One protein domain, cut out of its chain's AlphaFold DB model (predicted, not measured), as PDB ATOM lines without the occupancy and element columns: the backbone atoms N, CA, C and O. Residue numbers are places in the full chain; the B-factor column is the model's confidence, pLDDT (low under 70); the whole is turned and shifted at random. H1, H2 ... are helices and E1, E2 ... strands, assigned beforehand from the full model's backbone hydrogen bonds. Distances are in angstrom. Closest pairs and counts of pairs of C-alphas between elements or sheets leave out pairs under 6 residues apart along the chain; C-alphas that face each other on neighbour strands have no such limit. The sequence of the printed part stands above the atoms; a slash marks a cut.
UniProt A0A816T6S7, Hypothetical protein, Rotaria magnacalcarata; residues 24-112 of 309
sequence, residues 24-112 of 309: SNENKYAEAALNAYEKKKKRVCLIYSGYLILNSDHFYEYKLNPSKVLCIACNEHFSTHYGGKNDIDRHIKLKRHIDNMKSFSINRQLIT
ATOM      1  N   SER A  24     227.043 215.989 139.826       63.25
ATOM      2  CA  SER A  24     226.292 215.600 138.624       63.25
ATOM      3  C   SER A  24     225.212 214.515 138.802       63.25
ATOM      4  O   SER A  24     225.441 213.424 139.298       63.25
ATOM      5  N   ASN A  25     224.002 214.880 138.363       52.47
ATOM      6  CA  ASN A  25     222.752 214.114 138.228       52.47
ATOM      7  C   ASN A  25     221.885 213.822 139.467       52.47
ATOM      8  O   ASN A  25     220.662 213.855 139.321       52.47
ATOM      9  N   GLU A  26     222.423 213.666 140.675       52.62
ATOM     10  CA  GLU A  26     221.577 213.377 141.858       52.62
ATOM     11  C   GLU A  26     220.785 214.600 142.365       52.62
ATOM     12  O   GLU A  26     219.663 214.464 142.858       52.62
ATOM     13  N   ASN A  27     221.285 215.816 142.119       56.44
ATOM     14  CA  ASN A  27     220.625 217.050 142.565       56.44
ATOM     15  C   ASN A  27     219.263 217.309 141.898       56.44
ATOM     16  O   ASN A  27     218.374 217.865 142.535       56.44
ATOM     17  N   LYS A  28     219.045 216.856 140.654       59.91
ATOM     18  CA  LYS A  28     217.735 217.008 139.990       59.91
ATOM     19  C   LYS A  28     216.666 216.109 140.609       59.91
ATOM     20  O   LYS A  28     215.505 216.506 140.690       59.91
ATOM     21  N   TYR A  29     217.045 214.912 141.056       63.94
ATOM     22  CA  TYR A  29     216.126 214.006 141.741       63.94
ATOM     23  C   TYR A  29     215.841 214.478 143.164       63.94
ATOM     24  O   TYR A  29     214.689 214.420 143.588       63.94
ATOM     25  N   ALA A  30     216.843 215.026 143.858       63.66
ATOM     26  CA  ALA A  30     216.656 215.654 145.161       63.66
ATOM     27  C   ALA A  30     215.725 216.877 145.077       63.66
ATOM     28  O   ALA A  30     214.764 216.951 145.836       63.66
ATOM     29  N   GLU A  31     215.910 217.780 144.107       71.12
ATOM     30  CA  GLU A  31     215.007 218.923 143.889       71.12
ATOM     31  C   GLU A  31     213.595 218.500 143.473       71.12
ATOM     32  O   GLU A  31     212.613 219.088 143.927       71.12
ATOM     33  N   ALA A  32     213.454 217.482 142.619       74.50
ATOM     34  CA  ALA A  32     212.145 216.962 142.231       74.50
ATOM     35  C   ALA A  32     211.431 216.287 143.413       74.50
ATOM     36  O   ALA A  32     210.227 216.482 143.591       74.50
ATOM     37  N   ALA A  33     212.164 215.545 144.246       67.50
ATOM     38  CA  ALA A  33     211.650 214.925 145.461       67.50
ATOM     39  C   ALA A  33     211.274 215.973 146.515       67.50
ATOM     40  O   ALA A  33     210.196 215.871 147.098       67.50
ATOM     41  N   LEU A  34     212.091 217.017 146.701       65.38
ATOM     42  CA  LEU A  34     211.807 218.130 147.606       65.38
ATOM     43  C   LEU A  34     210.574 218.913 147.134       65.38
ATOM     44  O   LEU A  34     209.647 219.129 147.906       65.38
ATOM     45  N   ASN A  35     210.477 219.229 145.839       69.44
ATOM     46  CA  ASN A  35     209.305 219.888 145.259       69.44
ATOM     47  C   ASN A  35     208.041 219.012 145.308       69.44
ATOM     48  O   ASN A  35     206.937 219.521 145.515       69.44
ATOM     49  N   ALA A  36     208.164 217.695 145.124       65.88
ATOM     50  CA  ALA A  36     207.053 216.756 145.281       65.88
ATOM     51  C   ALA A  36     206.621 216.636 146.751       65.88
ATOM     52  O   ALA A  36     205.421 216.577 147.032       65.88
ATOM     53  N   TYR A  37     207.578 216.654 147.679       55.59
ATOM     54  CA  TYR A  37     207.354 216.672 149.118       55.59
ATOM     55  C   TYR A  37     206.662 217.969 149.556       55.59
ATOM     56  O   TYR A  37     205.631 217.905 150.222       55.59
ATOM     57  N   GLU A  38     207.109 219.135 149.087       54.88
ATOM     58  CA  GLU A  38     206.454 220.421 149.352       54.88
ATOM     59  C   GLU A  38     205.064 220.528 148.707       54.88
ATOM     60  O   GLU A  38     204.117 221.005 149.339       54.88
ATOM     61  N   LYS A  39     204.877 220.008 147.484       55.16
ATOM     62  CA  LYS A  39     203.547 219.894 146.857       55.16
ATOM     63  C   LYS A  39     202.623 218.950 147.632       55.16
ATOM     64  O   LYS A  39     201.430 219.233 147.725       55.16
ATOM     65  N   LYS A  40     203.139 217.857 148.211       48.00
ATOM     66  CA  LYS A  40     202.384 216.979 149.126       48.00
ATOM     67  C   LYS A  40     202.062 217.687 150.442       48.00
ATOM     68  O   LYS A  40     200.929 217.588 150.899       48.00
ATOM     69  N   LYS A  41     202.992 218.468 150.996       41.78
ATOM     70  CA  LYS A  41     202.802 219.271 152.215       41.78
ATOM     71  C   LYS A  41     201.732 220.357 152.029       41.78
ATOM     72  O   LYS A  41     200.934 220.573 152.928       41.78
ATOM     73  N   LYS A  42     201.621 220.954 150.833       41.78
ATOM     74  CA  LYS A  42     200.495 221.839 150.455       41.78
ATOM     75  C   LYS A  42     199.143 221.118 150.332       41.78
ATOM     76  O   LYS A  42     198.112 221.768 150.462       41.78
ATOM     77  N   ARG A  43     199.122 219.806 150.055       38.69
ATOM     78  CA  ARG A  43     197.885 219.002 149.927       38.69
ATOM     79  C   ARG A  43     197.426 218.385 151.244       38.69
ATOM     80  O   ARG A  43     196.234 218.155 151.408       38.69
ATOM     81  N   VAL A  44     198.339 218.149 152.180       36.47
ATOM     82  CA  VAL A  44     197.993 217.807 153.559       36.47
ATOM     83  C   VAL A  44     197.812 219.118 154.309       36.47
ATOM     84  O   VAL A  44     198.728 219.633 154.943       36.47
ATOM     85  N   CYS A  45     196.618 219.694 154.188       37.91
ATOM     86  CA  CYS A  45     196.215 220.792 155.048       37.91
ATOM     87  C   CYS A  45     196.119 220.224 156.473       37.91
ATOM     88  O   CYS A  45     195.093 219.670 156.857       37.91
ATOM     89  N   LEU A  46     197.219 220.288 157.232       35.50
ATOM     90  CA  LEU A  46     197.256 220.018 158.672       35.50
ATOM     91  C   LEU A  46     196.515 221.153 159.382       35.50
ATOM     92  O   LEU A  46     197.096 221.989 160.067       35.50
ATOM     93  N   ILE A  47     195.208 221.216 159.160       43.22
ATOM     94  CA  ILE A  47     194.319 222.014 159.979       43.22
ATOM     95  C   ILE A  47     194.128 221.198 161.243       43.22
ATOM     96  O   ILE A  47     193.463 220.163 161.235       43.22
ATOM     97  N   TYR A  48     194.747 221.664 162.324       46.03
ATOM     98  CA  TYR A  48     194.356 221.284 163.672       46.03
ATOM     99  C   TYR A  48     192.832 221.427 163.763       46.03
ATOM    100  O   TYR A  48     192.319 222.537 163.613       46.03
ATOM    101  N   SER A  49     192.114 220.322 163.979       49.84
ATOM    102  CA  SER A  49     190.644 220.285 164.053       49.84
ATOM    103  C   SER A  49     190.072 221.338 165.013       49.84
ATOM    104  O   SER A  49     188.991 221.863 164.769       49.84
ATOM    105  N   GLY A  50     190.847 221.752 166.023       46.91
ATOM    106  CA  GLY A  50     190.492 222.836 166.940       46.91
ATOM    107  C   GLY A  50     190.320 224.226 166.304       46.91
ATOM    108  O   GLY A  50     189.492 224.993 166.780       46.91
ATOM    109  N   TYR A  51     191.024 224.575 165.219       47.47
ATOM    110  CA  TYR A  51     190.993 225.947 164.673       47.47
ATOM    111  C   TYR A  51     189.658 226.315 163.996       47.47
ATOM    112  O   TYR A  51     189.227 227.465 164.069       47.47
ATOM    113  N   LEU A  52     188.999 225.348 163.344       52.84
ATOM    114  CA  LEU A  52     187.692 225.551 162.694       52.84
ATOM    115  C   LEU A  52     186.542 225.607 163.711       52.84
ATOM    116  O   LEU A  52     185.586 226.353 163.517       52.84
ATOM    117  N   ILE A  53     186.664 224.851 164.805       53.59
ATOM    118  CA  ILE A  53     185.664 224.774 165.880       53.59
ATOM    119  C   ILE A  53     185.685 226.051 166.731       53.59
ATOM    120  O   ILE A  53     184.638 226.544 167.124       53.59
ATOM    121  N   LEU A  54     186.867 226.628 166.974       44.50
ATOM    122  CA  LEU A  54     187.014 227.818 167.822       44.50
ATOM    123  C   LEU A  54     186.525 229.124 167.178       44.50
ATOM    124  O   LEU A  54     186.327 230.099 167.890       44.50
ATOM    125  N   ASN A  55     186.354 229.162 165.852       51.22
ATOM    126  CA  ASN A  55     186.053 230.400 165.121       51.22
ATOM    127  C   ASN A  55     184.739 230.358 164.332       51.22
ATOM    128  O   ASN A  55     184.462 231.282 163.567       51.22
ATOM    129  N   SER A  56     183.939 229.297 164.459       60.09
ATOM    130  CA  SER A  56     182.631 229.257 163.807       60.09
ATOM    131  C   SER A  56     181.596 228.551 164.676       60.09
ATOM    132  O   SER A  56     181.624 227.333 164.831       60.09
ATOM    133  N   ASP A  57     180.618 229.310 165.172       70.06
ATOM    134  CA  ASP A  57     179.507 228.830 166.016       70.06
ATOM    135  C   ASP A  57     178.568 227.830 165.303       70.06
ATOM    136  O   ASP A  57     177.498 227.474 165.803       70.06
ATOM    137  N   HIS A  58     178.901 227.418 164.078       79.12
ATOM    138  CA  HIS A  58     178.003 226.720 163.156       79.12
ATOM    139  C   HIS A  58     178.538 225.353 162.710       79.12
ATOM    140  O   HIS A  58     177.830 224.637 161.992       79.12
ATOM    141  N   PHE A  59     179.752 224.978 163.131       81.31
ATOM    142  CA  PHE A  59     180.391 223.711 162.776       81.31
ATOM    143  C   PHE A  59     180.818 222.921 164.008       81.31
ATOM    144  O   PHE A  59     181.423 223.458 164.928       81.31
ATOM    145  N   TYR A  60     180.543 221.617 163.989       80.50
ATOM    146  CA  TYR A  60     180.914 220.699 165.064       80.50
ATOM    147  C   TYR A  60     181.728 219.535 164.515       80.50
ATOM    148  O   TYR A  60     181.518 219.077 163.388       80.50
ATOM    149  N   GLU A  61     182.658 219.039 165.327       71.56
ATOM    150  CA  GLU A  61     183.399 217.824 165.008       71.56
ATOM    151  C   GLU A  61     182.454 216.622 165.022       71.56
ATOM    152  O   GLU A  61     181.698 216.400 165.974       71.56
ATOM    153  N   TYR A  62     182.493 215.824 163.957       69.19
ATOM    154  CA  TYR A  62     181.667 214.634 163.883       69.19
ATOM    155  C   TYR A  62     182.279 213.539 164.765       69.19
ATOM    156  O   TYR A  62     183.275 212.919 164.401       69.19
ATOM    157  N   LYS A  63     181.673 213.271 165.932       65.38
ATOM    158  CA  LYS A  63     182.219 212.367 166.974       65.38
ATOM    159  C   LYS A  63     182.625 210.973 166.473       65.38
ATOM    160  O   LYS A  63     183.491 210.341 167.071       65.38
ATOM    161  N   LEU A  64     181.993 210.474 165.410       71.69
ATOM    162  CA  LEU A  64     182.286 209.155 164.837       71.69
ATOM    163  C   LEU A  64     183.461 209.170 163.852       71.69
ATOM    164  O   LEU A  64     184.005 208.112 163.543       71.69
ATOM    165  N   ASN A  65     183.847 210.337 163.335       78.56
ATOM    166  CA  ASN A  65     184.960 210.467 162.408       78.56
ATOM    167  C   ASN A  65     185.646 211.838 162.573       78.56
ATOM    168  O   ASN A  65     185.128 212.823 162.043       78.56
ATOM    169  N   PRO A  66     186.821 211.906 163.231       79.88
ATOM    170  CA  PRO A  66     187.538 213.167 163.464       79.88
ATOM    171  C   PRO A  66     188.007 213.838 162.160       79.88
ATOM    172  O   PRO A  66     188.351 215.017 162.133       79.88
ATOM    173  N   SER A  67     187.986 213.111 161.040       87.62
ATOM    174  CA  SER A  67     188.262 213.659 159.714       87.62
ATOM    175  C   SER A  67     187.039 214.327 159.067       87.62
ATOM    176  O   SER A  67     187.093 214.660 157.880       87.62
ATOM    177  N   LYS A  68     185.923 214.501 159.791       89.50
ATOM    178  CA  LYS A  68     184.702 215.145 159.292       89.50
ATOM    179  C   LYS A  68     184.157 216.196 160.261       89.50
ATOM    180  O   LYS A  68     184.183 216.014 161.476       89.50
ATOM    181  N   VAL A  69     183.593 217.265 159.708       91.75
ATOM    182  CA  VAL A  69     182.835 218.288 160.444       91.75
ATOM    183  C   VAL A  69     181.422 218.404 159.881       91.75
ATOM    184  O   VAL A  69     181.213 218.187 158.689       91.75
ATOM    185  N   LEU A  70     180.452 218.723 160.734       93.44
ATOM    186  CA  LEU A  70     179.042 218.891 160.376       93.44
ATOM    187  C   LEU A  70     178.661 220.369 160.480       93.44
ATOM    188  O   LEU A  70     178.871 220.981 161.526       93.44
ATOM    189  N   CYS A  71     178.073 220.931 159.424       95.12
ATOM    190  CA  CYS A  71     177.401 222.225 159.505       95.12
ATOM    191  C   CYS A  71     176.009 222.041 160.117       95.12
ATOM    192  O   CYS A  71     175.173 221.379 159.504       95.12
ATOM    193  N   ILE A  72     175.721 222.655 161.268       91.06
ATOM    194  CA  ILE A  72     174.405 222.518 161.923       91.06
ATOM    195  C   ILE A  72     173.291 223.142 161.089       91.06
ATOM    196  O   ILE A  72     172.237 222.541 160.914       91.06
ATOM    197  N   ALA A  73     173.533 224.327 160.529       91.12
ATOM    198  CA  ALA A  73     172.513 225.055 159.781       91.12
ATOM    199  C   ALA A  73     172.070 224.326 158.502       91.12
ATOM    200  O   ALA A  73     170.945 224.495 158.040       91.12
ATOM    201  N   CYS A  74     172.956 223.529 157.902       94.56
ATOM    202  CA  CYS A  74     172.680 222.828 156.645       94.56
ATOM    203  C   CYS A  74     172.564 221.309 156.789       94.56
ATOM    204  O   CYS A  74     172.148 220.658 155.836       94.56
ATOM    205  N   ASN A  75     172.941 220.750 157.939       92.94
ATOM    206  CA  ASN A  75     173.090 219.315 158.171       92.94
ATOM    207  C   ASN A  75     173.989 218.611 157.123       92.94
ATOM    208  O   ASN A  75     173.732 217.482 156.705       92.94
ATOM    209  N   GLU A  76     175.051 219.292 156.672       94.56
ATOM    210  CA  GLU A  76     175.995 218.781 155.666       94.56
ATOM    211  C   GLU A  76     177.360 218.441 156.267       94.56
ATOM    212  O   GLU A  76     177.889 219.177 157.102       94.56
ATOM    213  N   HIS A  77     177.941 217.327 155.811       93.06
ATOM    214  CA  HIS A  77     179.227 216.823 156.288       93.06
ATOM    215  C   HIS A  77     180.366 217.261 155.363       93.06
ATOM    216  O   HIS A  77     180.321 217.015 154.158       93.06
ATOM    217  N   PHE A  78     181.430 217.805 155.940       93.69
ATOM    218  CA  PHE A  78     182.643 218.218 155.236       93.69
ATOM    219  C   PHE A  78     183.821 217.375 155.694       93.69
ATOM    220  O   PHE A  78     183.982 217.112 156.884       93.69
ATOM    221  N   SER A  79     184.655 216.946 154.750       92.25
ATOM    222  CA  SER A  79     185.919 216.282 155.067       92.25
ATOM    223  C   SER A  79     186.962 217.326 155.449       92.25
ATOM    224  O   SER A  79     187.176 218.289 154.718       92.25
ATOM    225  N   THR A  80     187.664 217.117 156.560       84.19
ATOM    226  CA  THR A  80     188.805 217.963 156.936       84.19
ATOM    227  C   THR A  80     190.063 217.621 156.135       84.19
ATOM    228  O   THR A  80     190.991 218.422 156.095       84.19
ATOM    229  N   HIS A  81     190.097 216.455 155.476       83.06
ATOM    230  CA  HIS A  81     191.274 215.943 154.762       83.06
ATOM    231  C   HIS A  81     191.250 216.229 153.257       83.06
ATOM    232  O   HIS A  81     192.274 216.575 152.674       83.06
ATOM    233  N   TYR A  82     190.089 216.081 152.616       81.19
ATOM    234  CA  TYR A  82     189.929 216.270 151.174       81.19
ATOM    235  C   TYR A  82     189.074 217.514 150.942       81.19
ATOM    236  O   TYR A  82     187.923 217.540 151.361       81.19
ATOM    237  N   GLY A  83     189.666 218.555 150.348       82.06
ATOM    238  CA  GLY A  83     189.042 219.876 150.179       82.06
ATOM    239  C   GLY A  83     189.145 220.772 151.421       82.06
ATOM    240  O   GLY A  83     189.517 221.944 151.305       82.06
ATOM    241  N   GLY A  84     188.951 220.200 152.615       88.62
ATOM    242  CA  GLY A  84     189.266 220.828 153.900       88.62
ATOM    243  C   GLY A  84     188.579 222.183 154.090       88.62
ATOM    244  O   GLY A  84     187.393 222.349 153.805       88.62
ATOM    245  N   LYS A  85     189.344 223.184 154.544       85.06
ATOM    246  CA  LYS A  85     188.843 224.550 154.771       85.06
ATOM    247  C   LYS A  85     188.259 225.203 153.518       85.06
ATOM    248  O   LYS A  85     187.285 225.931 153.637       85.06
ATOM    249  N   ASN A  86     188.787 224.921 152.328       91.88
ATOM    250  CA  ASN A  86     188.291 225.560 151.106       91.88
ATOM    251  C   ASN A  86     186.843 225.165 150.788       91.88
ATOM    252  O   ASN A  86     186.095 225.973 150.238       91.88
ATOM    253  N   ASP A  87     186.438 223.943 151.131       93.75
ATOM    254  CA  ASP A  87     185.064 223.484 150.920       93.75
ATOM    255  C   ASP A  87     184.115 224.071 151.966       93.75
ATOM    256  O   ASP A  87     183.006 224.474 151.620       93.75
ATOM    257  N   ILE A  88     184.581 224.212 153.208       93.56
ATOM    258  CA  ILE A  88     183.849 224.889 154.286       93.56
ATOM    259  C   ILE A  88     183.660 226.378 153.954       93.56
ATOM    260  O   ILE A  88     182.536 226.876 153.964       93.56
ATOM    261  N   ASP A  89     184.730 227.076 153.566       92.62
ATOM    262  CA  ASP A  89     184.699 228.494 153.192       92.62
ATOM    263  C   ASP A  89     183.792 228.736 151.978       92.62
ATOM    264  O   ASP A  89     183.101 229.755 151.893       92.62
ATOM    265  N   ARG A  90     183.773 227.796 151.025       95.69
ATOM    266  CA  ARG A  90     182.853 227.839 149.883       95.69
ATOM    267  C   ARG A  90     181.416 227.609 150.330       95.69
ATOM    268  O   ARG A  90     180.539 228.338 149.882       95.69
ATOM    269  N   HIS A  91     181.184 226.634 151.207       95.81
ATOM    270  CA  HIS A  91     179.861 226.303 151.725       95.81
ATOM    271  C   HIS A  91     179.218 227.479 152.467       95.81
ATOM    272  O   HIS A  91     178.074 227.815 152.171       95.81
ATOM    273  N   ILE A  92     179.953 228.150 153.361       95.50
ATOM    274  CA  ILE A  92     179.441 229.290 154.146       95.50
ATOM    275  C   ILE A  92     178.979 230.439 153.233       95.50
ATOM    276  O   ILE A  92     178.047 231.172 153.560       95.50
ATOM    277  N   LYS A  93     179.593 230.577 152.052       95.62
ATOM    278  CA  LYS A  93     179.240 231.594 151.049       95.62
ATOM    279  C   LYS A  93     178.068 231.196 150.146       95.62
ATOM    280  O   LYS A  93     177.596 232.032 149.377       95.62
ATOM    281  N   LEU A  94     177.595 229.946 150.188       96.81
ATOM    282  CA  LEU A  94     176.456 229.521 149.374       96.81
ATOM    283  C   LEU A  94     175.167 230.179 149.879       96.81
ATOM    284  O   LEU A  94     174.869 230.150 151.072       96.81
ATOM    285  N   LYS A  95     174.341 230.675 148.947       96.94
ATOM    286  CA  LYS A  95     173.033 231.285 149.250       96.94
ATOM    287  C   LYS A  95     172.171 230.401 150.162       96.94
ATOM    288  O   LYS A  95     171.609 230.891 151.131       96.94
ATOM    289  N   ARG A  96     172.158 229.087 149.910       96.62
ATOM    290  CA  ARG A  96     171.435 228.103 150.732       96.62
ATOM    291  C   ARG A  96     171.863 228.126 152.205       96.62
ATOM    292  O   ARG A  96     171.005 228.075 153.076       96.62
ATOM    293  N   HIS A  97     173.163 228.220 152.490       96.31
ATOM    294  CA  HIS A  97     173.652 228.293 153.868       96.31
ATOM    295  C   HIS A  97     173.197 229.591 154.544       96.31
ATOM    296  O   HIS A  97     172.694 229.563 155.665       96.31
ATOM    297  N   ILE A  98     173.299 230.716 153.833       95.12
ATOM    298  CA  ILE A  98     172.867 232.033 154.321       95.12
ATOM    299  C   ILE A  98     171.361 232.044 154.637       95.12
ATOM    300  O   ILE A  98     170.956 232.561 155.678       95.12
ATOM    301  N   ASP A  99     170.528 231.457 153.775       94.81
ATOM    302  CA  ASP A  99     169.073 231.401 153.965       94.81
ATOM    303  C   ASP A  99     168.684 230.490 155.147       94.81
ATOM    304  O   ASP A  99     167.833 230.852 155.972       94.81
ATOM    305  N   ASN A 100     169.371 229.354 155.307       93.62
ATOM    306  CA  ASN A 100     169.195 228.479 156.467       93.62
ATOM    307  C   ASN A 100     169.600 229.176 157.773       93.62
ATOM    308  O   ASN A 100     168.884 229.087 158.767       93.62
ATOM    309  N   MET A 101     170.705 229.924 157.766       91.94
ATOM    310  CA  MET A 101     171.176 230.691 158.922       91.94
ATOM    311  C   MET A 101     170.192 231.792 159.345       91.94
ATOM    312  O   MET A 101     169.947 231.975 160.539       91.94
ATOM    313  N   LYS A 102     169.572 232.496 158.389       91.75
ATOM    314  CA  LYS A 102     168.517 233.482 158.686       91.75
ATOM    315  C   LYS A 102     167.308 232.829 159.350       91.75
ATOM    316  O   LYS A 102     166.815 233.335 160.356       91.75
ATOM    317  N   SER A 103     166.880 231.684 158.826       86.88
ATOM    318  CA  SER A 103     165.763 230.910 159.380       86.88
ATOM    319  C   SER A 103     166.075 230.406 160.795       86.88
ATOM    320  O   SER A 103     165.237 230.486 161.691       86.88
ATOM    321  N   PHE A 104     167.316 229.964 161.021       79.44
ATOM    322  CA  PHE A 104     167.795 229.512 162.325       79.44
ATOM    323  C   PHE A 104     167.793 230.639 163.376       79.44
ATOM    324  O   PHE A 104     167.398 230.417 164.518       79.44
ATOM    325  N   SER A 105     168.162 231.865 162.987       77.88
ATOM    326  CA  SER A 105     168.138 233.044 163.870       77.88
ATOM    327  C   SER A 105     166.714 233.480 164.249       77.88
ATOM    328  O   SER A 105     166.435 233.743 165.420       77.88
ATOM    329  N   ILE A 106     165.787 233.494 163.284       74.31
ATOM    330  CA  ILE A 106     164.388 233.905 163.502       74.31
ATOM    331  C   ILE A 106     163.681 232.963 164.486       74.31
ATOM    332  O   ILE A 106     163.025 233.423 165.423       74.31
ATOM    333  N   ASN A 107     163.881 231.650 164.336       64.75
ATOM    334  CA  ASN A 107     163.307 230.658 165.249       64.75
ATOM    335  C   ASN A 107     163.828 230.801 166.688       64.75
ATOM    336  O   ASN A 107     163.125 230.448 167.629       64.75
ATOM    337  N   ARG A 108     165.028 231.366 166.878       60.00
ATOM    338  CA  ARG A 108     165.588 231.644 168.207       60.00
ATOM    339  C   ARG A 108     164.983 232.893 168.864       60.00
ATOM    340  O   ARG A 108     164.942 232.959 170.086       60.00
ATOM    341  N   GLN A 109     164.513 233.869 168.081       58.38
ATOM    342  CA  GLN A 109     163.965 235.140 168.582       58.38
ATOM    343  C   GLN A 109     162.456 235.097 168.878       58.38
ATOM    344  O   GLN A 109     161.986 235.782 169.784       58.38
ATOM    345  N   LEU A 110     161.685 234.284 168.148       51.03
ATOM    346  CA  LEU A 110     160.226 234.184 168.326       51.03
ATOM    347  C   LEU A 110     159.796 233.533 169.652       51.03
ATOM    348  O   LEU A 110     158.647 233.675 170.057       51.03
ATOM    349  N   ILE A 111     160.713 232.872 170.355       48.94
ATOM    350  CA  ILE A 111     160.441 232.224 171.646       48.94
ATOM    351  C   ILE A 111     160.345 233.257 172.793       48.94
ATOM    352  O   ILE A 111     159.791 232.956 173.845       48.94
ATOM    353  N   THR A 112     160.813 234.497 172.604       40.19
ATOM    354  CA  THR A 112     161.096 235.408 173.732       40.19
ATOM    355  C   THR A 112     160.150 236.599 173.897       40.19
ATOM    356  O   THR A 112     160.304 237.356 174.852       40.19
TER     357      THR A 112
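What this domain is: This is residues 24 to 112 of the 309 residues of the protein "Hypothetical protein" of Rotaria magnacalcarata (UniProt A0A816T6S7). A small body, a three-stranded sheet E1 E2 E3 with helix H3 packed over it, has a long helical arm at one end, where residues 24 to 42 stick out, and H4 reaching away at the other, where residues 106 to 112 stick out. The short helix H2 grazes the sheet between the first arm and E1. The printed part has 89 residues with four named helices and three named strands, in the order H1 H2 E1 E2 E3 H3 H4; the sheet's order is E1 - E2 - E3, antiparallel, and the class is mostly helix. The whole is extended, a rod spanning 76 by 27 by 18 A, with a radius of gyration of the C-alphas of 19.1 A.

How they stand to each other: H1, residues 26 to 43, touches no helix and is not on the sheet. H2, residues 49 to 53, is apart from H1 and only grazes the sheet; its closest C-alphas with E1, residues 59 to 61, are those of Ile 53 and Phe 59, 6.2 A apart. E1, E2, residues 68 to 71, and E3, residues 76 to 79, form a meander, each strand the antiparallel neighbour of the one before. In the hairpin of E1 and E2, N 60 and O 70 are within hydrogen-bond range at 3.0 A. In the hairpin of E2 and E3, N 78 and O 69 are within range at 2.8 A. H3, residues 85 to 92, is on the sheet at a height over the sheet of 9.7 A, over E3 and only just over E2, with 3 of its C-alphas on E2. It runs along the strands, at 2 degrees to E3 on the local plane. The closest C-alphas of E3 and H3, those of Phe 78 and Ile 88, are 6.8 A apart. H4, residues 95 to 109, is not on the sheet. H3 and H4 are close but not clearly touching, His 91 and His 97 having their closest C-alphas, 6.9 A apart. Their lines stand at a steep tilt of 62 degrees, and they run the same way. In H1, H3 and H4 every O i to N i+4 pair is within hydrogen-bond range; in H2 0 of 1 is, and 1 of 2 O i to N i+3 pairs.

Where its parts are: H1 runs 25.7 A from C-alpha 26 at (221.577, 213.377, 141.858). H2 measures 6.9 A, E1 7.0 A, E2 10.2 A, E3 10.3 A and H3 10.5 A. H4 runs 21.7 A to C-alpha 109 at (163.965, 235.140, 168.582).

The domain as a whole: The C-alphas of Ser 24 and Thr 112, the two farthest apart, are 76.7 A apart. Without the stretches that stand free, the body spans 34 by 22 by 18 A. The printed part has no cut and no long link. Mean pLDDT of the printed part is 72.7; residues 24 to 30, 33 to 56, 62 to 63 and 107 to 112 are under 70.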